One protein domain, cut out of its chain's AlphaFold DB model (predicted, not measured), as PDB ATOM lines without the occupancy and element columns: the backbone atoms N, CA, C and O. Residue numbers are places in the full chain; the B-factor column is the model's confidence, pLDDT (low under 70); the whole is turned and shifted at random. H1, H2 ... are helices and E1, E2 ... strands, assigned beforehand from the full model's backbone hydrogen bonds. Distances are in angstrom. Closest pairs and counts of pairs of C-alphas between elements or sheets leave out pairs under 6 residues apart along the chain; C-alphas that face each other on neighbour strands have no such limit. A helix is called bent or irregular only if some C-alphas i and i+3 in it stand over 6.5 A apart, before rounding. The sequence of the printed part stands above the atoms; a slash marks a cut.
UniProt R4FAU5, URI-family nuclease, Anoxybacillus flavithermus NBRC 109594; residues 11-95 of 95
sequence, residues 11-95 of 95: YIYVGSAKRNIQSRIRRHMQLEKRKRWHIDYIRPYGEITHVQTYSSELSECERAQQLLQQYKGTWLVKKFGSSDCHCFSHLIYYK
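This is residues 11 to 95 of the 95 residues of the protein "URI-family nuclease" of Anoxybacillus flavithermus NBRC 109594 (UniProt R4FAU5). A short ribbon of two antiparallel strands, E1 and E2, lies between H3, which packs on E2, and H1 with H2 beyond E1. The 85 printed residues include three named helices and two strands, in order E1, H1, H2, H3, E2; the class is mixed, with under half in named elements. The whole is compact, radius of gyration of the C-alphas 12.4 A, spans 32 by 27 by 24 A.

Find C-alpha 11 at (3.951, 34.133, 2.857), where E1, residues 11 to 13, begins. Next come H1, residues 21 to 29, 12.3 A; H2, residues 39 to 45, only just irregular, C-alphas 41 and 44 being 7.0 A apart; H3, residues 60 to 70, 15.2 A; and E2, residues 91 to 94, which ends with C-alpha 94 at (0.870, 39.174, 0.421).

Look between E1 and E2: N 12 and O 92, 2.9 A, are within hydrogen-bond range. The closest C-alphas of H3 and E2 are Leu 68 and Ile 92, 6.3 A. H1 and H2 only just touch, with 3 pairs of C-alphas within 8 A, closest His 28 and Asp 40. Every O i to N i+4 pair is within range in H1 and H3; H2 has 1 of 3, and 2 of 4 O i to N i+3.

The printed part has no cut; links H2 to H3 and H3 to E2 are long; no printed residue is under 70.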
ATOM      1  N   TYR A  11       4.600  34.648   1.659       94.50
ATOM      2  CA  TYR A  11       3.951  34.133   2.857       94.50
ATOM      3  C   TYR A  11       4.751  34.485   4.102       94.50
ATOM      4  O   TYR A  11       5.949  34.218   4.172       94.50
ATOM      5  N   ILE A  12       4.070  35.018   5.115       94.06
ATOM      6  CA  ILE A  12       4.648  35.265   6.436       94.06
ATOM      7  C   ILE A  12       3.964  34.337   7.427       94.06
ATOM      8  O   ILE A  12       2.758  34.431   7.656       94.06
ATOM      9  N   TYR A  13       4.741  33.439   8.023       92.62
ATOM     10  CA  TYR A  13       4.283  32.604   9.122       92.62
ATOM     11  C   TYR A  13       4.761  33.188  10.446       92.62
ATOM     12  O   TYR A  13       5.964  33.340  10.664       92.62
ATOM     13  N   VAL A  14       3.818  33.485  11.334       91.19
ATOM     14  CA  VAL A  14       4.094  34.002  12.674       91.19
ATOM     15  C   VAL A  14       3.913  32.872  13.683       91.19
ATOM     16  O   VAL A  14       2.952  32.109  13.618       91.19
ATOM     17  N   GLY A  15       4.880  32.728  14.585       87.38
ATOM     18  CA  GLY A  15       4.893  31.669  15.585       87.38
ATOM     19  C   GLY A  15       5.680  32.083  16.820       87.38
ATOM     20  O   GLY A  15       6.778  32.628  16.708       87.38
ATOM     21  N   SER A  16       5.165  31.798  18.013       82.19
ATOM     22  CA  SER A  16       5.878  32.060  19.264       82.19
ATOM     23  C   SER A  16       6.970  31.025  19.497       82.19
ATOM     24  O   SER A  16       6.728  29.828  19.410       82.19
ATOM     25  N   ALA A  17       8.173  31.452  19.876       78.56
ATOM     26  CA  ALA A  17       9.272  30.560  20.243       78.56
ATOM     27  C   ALA A  17       9.690  30.788  21.705       78.56
ATOM     28  O   ALA A  17      10.771  31.292  21.980       78.56
ATOM     29  N   LYS A  18       8.818  30.397  22.650       71.12
ATOM     30  CA  LYS A  18       9.001  30.635  24.100       71.12
ATOM     31  C   LYS A  18      10.281  30.024  24.692       71.12
ATOM     32  O   LYS A  18      10.790  30.519  25.689       71.12
ATOM     33  N   ARG A  19      10.790  28.930  24.114       72.00
ATOM     34  CA  ARG A  19      12.049  28.271  24.502       72.00
ATOM     35  C   ARG A  19      12.795  27.821  23.247       72.00
ATOM     36  O   ARG A  19      12.167  27.327  22.310       72.00
ATOM     37  N   ASN A  20      14.122  27.951  23.248       83.50
ATOM     38  CA  ASN A  20      15.024  27.460  22.196       83.50
ATOM     39  C   ASN A  20      14.691  27.951  20.773       83.50
ATOM     40  O   ASN A  20      14.516  27.146  19.853       83.50
ATOM     41  N   ILE A  21      14.658  29.274  20.574       86.44
ATOM     42  CA  ILE A  21      14.355  29.898  19.273       86.44
ATOM     43  C   ILE A  21      15.227  29.360  18.132       86.44
ATOM     44  O   ILE A  21      14.708  29.015  17.075       86.44
ATOM     45  N   GLN A  22      16.523  29.145  18.374       87.38
ATOM     46  CA  GLN A  22      17.447  28.581  17.384       87.38
ATOM     47  C   GLN A  22      17.081  27.153  16.954       87.38
ATOM     48  O   GLN A  22      17.216  26.795  15.785       87.38
ATOM     49  N   SER A  23      16.620  26.313  17.887       88.81
ATOM     50  CA  SER A  23      16.163  24.954  17.566       88.81
ATOM     51  C   SER A  23      14.897  25.001  16.712       88.81
ATOM     52  O   SER A  23      14.769  24.272  15.728       88.81
ATOM     53  N   ARG A  24      13.992  25.934  17.029       88.50
ATOM     54  CA  ARG A  24      12.749  26.120  16.283       88.50
ATOM     55  C   ARG A  24      12.993  26.647  14.870       88.50
ATOM     56  O   ARG A  24      12.421  26.102  13.931       88.50
ATOM     57  N   ILE A  25      13.898  27.612  14.709       89.75
ATOM     58  CA  ILE A  25      14.333  28.106  13.396       89.75
ATOM     59  C   ILE A  25      14.951  26.968  12.583       89.75
ATOM     60  O   ILE A  25      14.471  26.690  11.488       89.75
ATOM     61  N   ARG A  26      15.944  26.244  13.127       90.62
ATOM     62  CA  ARG A  26      16.562  25.097  12.432       90.62
ATOM     63  C   ARG A  26      15.530  24.073  11.992       90.62
ATOM     64  O   ARG A  26      15.564  23.603  10.858       90.62
ATOM     65  N   ARG A  27      14.573  23.766  12.864       90.75
ATOM     66  CA  ARG A  27      13.492  22.854  12.525       90.75
ATOM     67  C   ARG A  27      12.623  23.393  11.395       90.75
ATOM     68  O   ARG A  27      12.275  22.610  10.525       90.75
ATOM     69  N   HIS A  28      12.270  24.680  11.371       90.75
ATOM     70  CA  HIS A  28      11.509  25.259  10.258       90.75
ATOM     71  C   HIS A  28      12.297  25.255   8.943       90.75
ATOM     72  O   HIS A  28      11.698  24.951   7.916       90.75
ATOM     73  N   MET A  29      13.616  25.459   8.991       89.75
ATOM     74  CA  MET A  29      14.495  25.397   7.816       89.75
ATOM     75  C   MET A  29      14.565  24.006   7.173       89.75
ATOM     76  O   MET A  29      14.614  23.907   5.950       89.75
ATOM     77  N   GLN A  30      14.531  22.935   7.972       91.88
ATOM     78  CA  GLN A  30      14.587  21.559   7.467       91.88
ATOM     79  C   GLN A  30      13.417  21.241   6.522       91.88
ATOM     80  O   GLN A  30      12.268  21.572   6.821       91.88
ATOM     81  N   LEU A  31      13.701  20.562   5.409       89.56
ATOM     82  CA  LEU A  31      12.690  20.051   4.475       89.56
ATOM     83  C   LEU A  31      12.180  18.677   4.923       89.56
ATOM     84  O   LEU A  31      10.980  18.484   5.125       89.56
ATOM     85  N   GLU A  32      13.104  17.749   5.159       90.19
ATOM     86  CA  GLU A  32      12.805  16.386   5.587       90.19
ATOM     87  C   GLU A  32      12.713  16.304   7.109       90.19
ATOM     88  O   GLU A  32      13.698  16.411   7.839       90.19
ATOM     89  N   LYS A  33      11.488  16.160   7.611       90.75
ATOM     90  CA  LYS A  33      11.192  16.047   9.041       90.75
ATOM     91  C   LYS A  33       9.801  15.473   9.243       90.75
ATOM     92  O   LYS A  33       8.904  15.638   8.416       90.75
ATOM     93  N   ARG A  34       9.568  14.892  10.420       91.25
ATOM     94  CA  ARG A  34       8.209  14.544  10.849       91.25
ATOM     95  C   ARG A  34       7.381  15.822  10.981       91.25
ATOM     96  O   ARG A  34       7.694  16.648  11.840       91.25
ATOM     97  N   LYS A  35       6.345  15.975  10.157       89.75
ATOM     98  CA  LYS A  35       5.451  17.142  10.140       89.75
ATOM     99  C   LYS A  35       4.707  17.243  11.474       89.75
ATOM    100  O   LYS A  35       4.032  16.296  11.874       89.75
ATOM    101  N   ARG A  36       4.877  18.358  12.190       87.75
ATOM    102  CA  ARG A  36       4.199  18.619  13.476       87.75
ATOM    103  C   ARG A  36       3.451  19.946  13.492       87.75
ATOM    104  O   ARG A  36       2.464  20.055  14.205       87.75
ATOM    105  N   TRP A  37       3.893  20.925  12.705       88.38
ATOM    106  CA  TRP A  37       3.223  22.220  12.576       88.38
ATOM    107  C   TRP A  37       2.685  22.436  11.175       88.38
ATOM    108  O   TRP A  37       3.178  21.850  10.216       88.38
ATOM    109  N   HIS A  38       1.709  23.330  11.046       89.25
ATOM    110  CA  HIS A  38       1.107  23.659   9.755       89.25
ATOM    111  C   HIS A  38       2.142  24.157   8.737       89.25
ATOM    112  O   HIS A  38       2.109  23.731   7.584       89.25
ATOM    113  N   ILE A  39       3.135  24.949   9.169       89.62
ATOM    114  CA  ILE A  39       4.235  25.378   8.291       89.62
ATOM    115  C   ILE A  39       5.043  24.198   7.721       89.62
ATOM    116  O   ILE A  39       5.520  24.281   6.595       89.62
ATOM    117  N   ASP A  40       5.153  23.067   8.429       91.25
ATOM    118  CA  ASP A  40       5.896  21.899   7.932       91.25
ATOM    119  C   ASP A  40       5.231  21.272   6.690       91.25
ATOM    120  O   ASP A  40       5.893  20.553   5.943       91.25
ATOM    121  N   TYR A  41       3.938  21.532   6.453       89.50
ATOM    122  CA  TYR A  41       3.218  21.051   5.270       89.50
ATOM    123  C   TYR A  41       3.437  21.934   4.046       89.50
ATOM    124  O   TYR A  41       3.480  21.405   2.942       89.50
ATOM    125  N   ILE A  42       3.596  23.246   4.237       89.19
ATOM    126  CA  ILE A  42       3.871  24.188   3.139       89.19
ATOM    127  C   ILE A  42       5.369  24.328   2.861       89.19
ATOM    128  O   ILE A  42       5.752  24.685   1.753       89.19
ATOM    129  N   ARG A  43       6.226  24.023   3.848       91.44
ATOM    130  CA  ARG A  43       7.676  24.218   3.757       91.44
ATOM    131  C   ARG A  43       8.302  23.605   2.492       91.44
ATOM    132  O   ARG A  43       9.120  24.311   1.913       91.44
ATOM    133  N   PRO A  44       7.946  22.385   2.037       91.94
ATOM    134  CA  PRO A  44       8.509  21.805   0.812       91.94
ATOM    135  C   PRO A  44       8.125  22.521  -0.492       91.94
ATOM    136  O   PRO A  44       8.776  22.300  -1.503       91.94
ATOM    137  N   TYR A  45       7.080  23.354  -0.481       91.38
ATOM    138  CA  TYR A  45       6.519  23.996  -1.678       91.38
ATOM    139  C   TYR A  45       6.927  25.466  -1.837       91.38
ATOM    140  O   TYR A  45       6.400  26.162  -2.698       91.38
ATOM    141  N   GLY A  46       7.827  25.959  -0.991       89.88
ATOM    142  CA  GLY A  46       8.299  27.336  -1.053       89.88
ATOM    143  C   GLY A  46       9.750  27.452  -0.623       89.88
ATOM    144  O   GLY A  46      10.389  26.471  -0.244       89.88
ATOM    145  N   GLU A  47      10.265  28.672  -0.609       91.75
ATOM    146  CA  GLU A  47      11.605  28.997  -0.132       91.75
ATOM    147  C   GLU A  47      11.511  29.951   1.064       91.75
ATOM    148  O   GLU A  47      10.642  30.819   1.108       91.75
ATOM    149  N   ILE A  48      12.377  29.767   2.064       92.06
ATOM    150  CA  ILE A  48      12.479  30.720   3.170       92.06
ATOM    151  C   ILE A  48      13.449  31.806   2.728       92.06
ATOM    152  O   ILE A  48      14.651  31.573   2.685       92.06
ATOM    153  N   THR A  49      12.921  32.988   2.428       91.88
ATOM    154  CA  THR A  49      13.735  34.144   2.034       91.88
ATOM    155  C   THR A  49      14.267  34.905   3.245       91.88
ATOM    156  O   THR A  49      15.386  35.402   3.213       91.88
ATOM    157  N   HIS A  50      13.483  34.989   4.325       91.56
ATOM    158  CA  HIS A  50      13.828  35.732   5.535       91.56
ATOM    159  C   HIS A  50      13.334  35.021   6.797       91.56
ATOM    160  O   HIS A  50      12.252  34.433   6.825       91.56
ATOM    161  N   VAL A  51      14.114  35.134   7.874       91.50
ATOM    162  CA  VAL A  51      13.701  34.763   9.232       91.50
ATOM    163  C   VAL A  51      13.982  35.933  10.152       91.50
ATOM    164  O   VAL A  51      15.130  36.342  10.302       91.50
ATOM    165  N   GLN A  52      12.934  36.450  10.787       89.69
ATOM    166  CA  GLN A  52      13.044  37.534  11.754       89.69
ATOM    167  C   GLN A  52      12.554  37.065  13.120       89.69
ATOM    168  O   GLN A  52      11.510  36.424  13.245       89.69
ATOM    169  N   THR A  53      13.332  37.381  14.150       87.56
ATOM    170  CA  THR A  53      12.981  37.122  15.544       87.56
ATOM    171  C   THR A  53      12.660  38.429  16.233       87.56
ATOM    172  O   THR A  53      13.320  39.436  15.986       87.56
ATOM    173  N   TYR A  54      11.692  38.394  17.136       82.19
ATOM    174  CA  TYR A  54      11.271  39.567  17.881       82.19
ATOM    175  C   TYR A  54      11.357  39.317  19.382       82.19
ATOM    176  O   TYR A  54      11.208  38.181  19.840       82.19
ATOM    177  N   SER A  55      11.588  40.393  20.130       78.12
ATOM    178  CA  SER A  55      11.416  40.450  21.579       78.12
ATOM    179  C   SER A  55       9.978  40.095  21.965       78.12
ATOM    180  O   SER A  55       9.030  40.293  21.201       78.12
ATOM    181  N   SER A  56       9.803  39.580  23.180       73.31
ATOM    182  CA  SER A  56       8.514  39.180  23.763       73.31
ATOM    183  C   SER A  56       7.605  40.351  24.169       73.31
ATOM    184  O   SER A  56       6.709  40.167  24.985       73.31
ATOM    185  N   GLU A  57       7.829  41.546  23.622       77.81
ATOM    186  CA  GLU A  57       7.038  42.752  23.906       77.81
ATOM    187  C   GLU A  57       5.635  42.683  23.298       77.81
ATOM    188  O   GLU A  57       4.689  43.202  23.878       77.81
ATOM    189  N   LEU A  58       5.498  42.008  22.153       79.69
ATOM    190  CA  LEU A  58       4.212  41.747  21.512       79.69
ATOM    191  C   LEU A  58       3.885  40.261  21.586       79.69
ATOM    192  O   LEU A  58       4.749  39.403  21.358       79.69
ATOM    193  N   SER A  59       2.616  39.946  21.830       85.50
ATOM    194  CA  SER A  59       2.122  38.587  21.658       85.50
ATOM    195  C   SER A  59       2.209  38.152  20.189       85.50
ATOM    196  O   SER A  59       2.248  38.964  19.261       85.50
ATOM    197  N   GLU A  60       2.209  36.837  19.961       86.56
ATOM    198  CA  GLU A  60       2.174  36.251  18.613       86.56
ATOM    199  C   GLU A  60       1.006  36.803  17.779       86.56
ATOM    200  O   GLU A  60       1.176  37.133  16.607       86.56
ATOM    201  N   CYS A  61      -0.154  36.966  18.419       88.69
ATOM    202  CA  CYS A  61      -1.379  37.481  17.818       88.69
ATOM    203  C   CYS A  61      -1.236  38.944  17.375       88.69
ATOM    204  O   CYS A  61      -1.580  39.287  16.243       88.69
ATOM    205  N   GLU A  62      -0.709  39.802  18.251       89.94
ATOM    206  CA  GLU A  62      -0.483  41.221  17.951       89.94
ATOM    207  C   GLU A  62       0.544  41.382  16.836       89.94
ATOM    208  O   GLU A  62       0.325  42.140  15.892       89.94
ATOM    209  N   ARG A  63       1.629  40.601  16.883       90.50
ATOM    210  CA  ARG A  63       2.642  40.588  15.828       90.50
ATOM    211  C   ARG A  63       2.051  40.160  14.484       90.50
ATOM    212  O   ARG A  63       2.354  40.773  13.463       90.50
ATOM    213  N   ALA A  64       1.202  39.133  14.475       91.06
ATOM    214  CA  ALA A  64       0.526  38.673  13.268       91.06
ATOM    215  C   ALA A  64      -0.406  39.748  12.687       91.06
ATOM    216  O   ALA A  64      -0.411  39.959  11.476       91.06
ATOM    217  N   GLN A  65      -1.145  40.477  13.527       91.31
ATOM    218  CA  GLN A  65      -1.970  41.595  13.065       91.31
ATOM    219  C   GLN A  65      -1.147  42.775  12.546       91.31
ATOM    220  O   GLN A  65      -1.475  43.328  11.498       91.31
ATOM    221  N   GLN A  66      -0.068  43.139  13.236       92.25
ATOM    222  CA  GLN A  66       0.814  44.223  12.811       92.25
ATOM    223  C   GLN A  66       1.400  43.941  11.424       92.25
ATOM    224  O   GLN A  66       1.335  44.791  10.539       92.25
ATOM    225  N   LEU A  67       1.918  42.727  11.208       92.44
ATOM    226  CA  LEU A  67       2.480  42.324   9.919       92.44
ATOM    227  C   LEU A  67       1.407  42.255   8.827       92.44
ATOM    228  O   LEU A  67       1.665  42.663   7.698       92.44
ATOM    229  N   LEU A  68       0.191  41.806   9.154       93.69
ATOM    230  CA  LEU A  68      -0.925  41.821   8.208       93.69
ATOM    231  C   LEU A  68      -1.186  43.242   7.690       93.69
ATOM    232  O   LEU A  68      -1.285  43.443   6.482       93.69
ATOM    233  N   GLN A  69      -1.272  44.219   8.596       93.50
ATOM    234  CA  GLN A  69      -1.514  45.617   8.240       93.50
ATOM    235  C   GLN A  69      -0.333  46.217   7.470       93.50
ATOM    236  O   GLN A  69      -0.534  46.841   6.429       93.50
ATOM    237  N   GLN A  70       0.893  45.978   7.939       94.12
ATOM    238  CA  GLN A  70       2.117  46.506   7.336       94.12
ATOM    239  C   GLN A  70       2.297  46.045   5.885       94.12
ATOM    240  O   GLN A  70       2.617  46.855   5.018       94.12
ATOM    241  N   TYR A  71       2.070  44.760   5.610       93.25
ATOM    242  CA  TYR A  71       2.226  44.183   4.272       93.25
ATOM    243  C   TYR A  71       0.946  44.255   3.429       93.25
ATOM    244  O   TYR A  71       0.922  43.718   2.324       93.25
ATOM    245  N   LYS A  72      -0.126  44.881   3.943       93.94
ATOM    246  CA  LYS A  72      -1.472  44.861   3.335       93.94
ATOM    247  C   LYS A  72      -1.890  43.439   2.931       93.94
ATOM    248  O   LYS A  72      -2.460  43.211   1.865       93.94
ATOM    249  N   GLY A  73      -1.532  42.478   3.779       93.31
ATOM    250  CA  GLY A  73      -1.714  41.061   3.524       93.31
ATOM    251  C   GLY A  73      -3.153  40.609   3.747       93.31
ATOM    252  O   GLY A  73      -4.011  41.341   4.240       93.31
ATOM    253  N   THR A  74      -3.408  39.348   3.423       93.75
ATOM    254  CA  THR A  74      -4.702  38.688   3.612       93.75
ATOM    255  C   THR A  74      -4.521  37.318   4.252       93.75
ATOM    256  O   THR A  74      -3.460  36.693   4.166       93.75
ATOM    257  N   TRP A  75      -5.570  36.834   4.915       91.56
ATOM    258  CA  TRP A  75      -5.595  35.489   5.474       91.56
ATOM    259  C   TRP A  75      -6.228  34.513   4.486       91.56
ATOM    260  O   TRP A  75      -7.384  34.685   4.114       91.56
ATOM    261  N   LEU A  76      -5.508  33.455   4.113       87.56
ATOM    262  CA  LEU A  76      -6.031  32.446   3.182       87.56
ATOM    263  C   LEU A  76      -6.640  31.230   3.881       87.56
ATOM    264  O   LEU A  76      -7.621  30.662   3.408       87.56
ATOM    265  N   VAL A  77      -6.060  30.816   5.011       88.00
ATOM    266  CA  VAL A  77      -6.426  29.559   5.673       88.00
ATOM    267  C   VAL A  77      -6.837  29.814   7.110       88.00
ATOM    268  O   VAL A  77      -6.027  30.225   7.937       88.00
ATOM    269  N   LYS A  78      -8.097  29.519   7.424       88.06
ATOM    270  CA  LYS A  78      -8.624  29.633   8.784       88.06
ATOM    271  C   LYS A  78      -7.906  28.655   9.727       88.06
ATOM    272  O   LYS A  78      -7.687  27.493   9.392       88.06
ATOM    273  N   LYS A  79      -7.588  29.126  10.931       87.88
ATOM    274  CA  LYS A  79      -6.899  28.424  12.021       87.88
ATOM    275  C   LYS A  79      -5.497  27.902  11.669       87.88
ATOM    276  O   LYS A  79      -4.988  27.003  12.343       87.88
ATOM    277  N   PHE A  80      -4.833  28.467  10.653       88.81
ATOM    278  CA  PHE A  80      -3.464  28.079  10.314       88.81
ATOM    279  C   PHE A  80      -2.473  28.655  11.324       88.81
ATOM    280  O   PHE A  80      -2.167  29.841  11.320       88.81
ATOM    281  N   GLY A  81      -1.962  27.799  12.207       83.75
ATOM    282  CA  GLY A  81      -0.977  28.194  13.223       83.75
ATOM    283  C   GLY A  81      -1.576  28.930  14.423       83.75
ATOM    284  O   GLY A  81      -0.837  29.231  15.343       83.75
ATOM    285  N   SER A  82      -2.893  29.140  14.427       87.12
ATOM    286  CA  SER A  82      -3.666  29.815  15.473       87.12
ATOM    287  C   SER A  82      -4.666  28.867  16.154       87.12
ATOM    288  O   SER A  82      -5.810  29.224  16.442       87.12
ATOM    289  N   SER A  83      -4.288  27.600  16.347       78.50
ATOM    290  CA  SER A  83      -5.194  26.587  16.913       78.50
ATOM    291  C   SER A  83      -5.535  26.855  18.380       78.50
ATOM    292  O   SER A  83      -6.646  26.562  18.809       78.50
ATOM    293  N   ASP A  84      -4.601  27.448  19.115       82.56
ATOM    294  CA  ASP A  84      -4.660  27.786  20.536       82.56
ATOM    295  C   ASP A  84      -5.129  29.224  20.815       82.56
ATOM    296  O   ASP A  84      -5.246  29.616  21.973       82.56
ATOM    297  N   CYS A  85      -5.450  30.010  19.783       84.56
ATOM    298  CA  CYS A  85      -5.932  31.382  19.945       84.56
ATOM    299  C   CYS A  85      -7.154  31.693  19.064       84.56
ATOM    300  O   CYS A  85      -7.569  30.910  18.207       84.56
ATOM    301  N   HIS A  86      -7.763  32.860  19.271       84.62
ATOM    302  CA  HIS A  86      -8.941  33.303  18.517       84.62
ATOM    303  C   HIS A  86      -8.603  33.922  17.149       84.62
ATOM    304  O   HIS A  86      -9.515  34.281  16.405       84.62
ATOM    305  N   CYS A  87      -7.322  34.016  16.780       86.88
ATOM    306  CA  CYS A  87      -6.915  34.590  15.501       86.88
ATOM    307  C   CYS A  87      -7.407  33.752  14.320       86.88
ATOM    308  O   CYS A  87      -7.389  32.514  14.347       86.88
ATOM    309  N   PHE A  88      -7.801  34.443  13.248       86.31
ATOM    310  CA  PHE A  88      -8.237  33.783  12.025       86.31
ATOM    311  C   PHE A  88      -7.125  32.911  11.444       86.31
ATOM    312  O   PHE A  88      -7.403  31.793  11.044       86.31
ATOM    313  N   SER A  89      -5.881  33.386  11.422       90.94
ATOM    314  CA  SER A  89      -4.703  32.660  10.943       90.94
ATOM    315  C   SER A  89      -3.444  33.360  11.454       90.94
ATOM    316  O   SER A  89      -3.493  34.552  11.745       90.94
ATOM    317  N   HIS A  90      -2.327  32.641  11.547       92.19
ATOM    318  CA  HIS A  90      -0.980  33.204  11.702       92.19
ATOM    319  C   HIS A  90      -0.138  33.061  10.423       92.19
ATOM    320  O   HIS A  90       1.069  33.294  10.433       92.19
ATOM    321  N   LEU A  91      -0.766  32.667   9.312       93.38
ATOM    322  CA  LEU A  91      -0.163  32.655   7.986       93.38
ATOM    323  C   LEU A  91      -0.756  33.768   7.126       93.38
ATOM    324  O   LEU A  91      -1.902  33.661   6.681       93.38
ATOM    325  N   ILE A  92       0.046  34.799   6.890       94.69
ATOM    326  CA  ILE A  92      -0.277  35.970   6.075       94.69
ATOM    327  C   ILE A  92       0.168  35.703   4.641       94.69
ATOM    328  O   ILE A  92       1.303  35.287   4.423       94.69
ATOM    329  N   TYR A  93      -0.698  35.988   3.676       94.94
ATOM    330  CA  TYR A  93      -0.358  36.048   2.259       94.94
ATOM    331  C   TYR A  93      -0.285  37.501   1.799       94.94
ATOM    332  O   TYR A  93      -1.185  38.285   2.104       94.94
ATOM    333  N   TYR A  94       0.752  37.859   1.047       94.12
ATOM    334  CA  TYR A  94       0.870  39.174   0.421       94.12
ATOM    335  C   TYR A  94       1.537  39.072  -0.957       94.12
ATOM    336  O   TYR A  94       2.177  38.067  -1.293       94.12
ATOM    337  N   LYS A  95       1.345  40.113  -1.766       85.50
ATOM    338  CA  LYS A  95       1.995  40.286  -3.067       85.50
ATOM    339  C   LYS A  95       2.998  41.418  -2.982       85.50
ATOM    340  O   LYS A  95       2.628  42.464  -2.410       85.50
TER     341      LYS A  95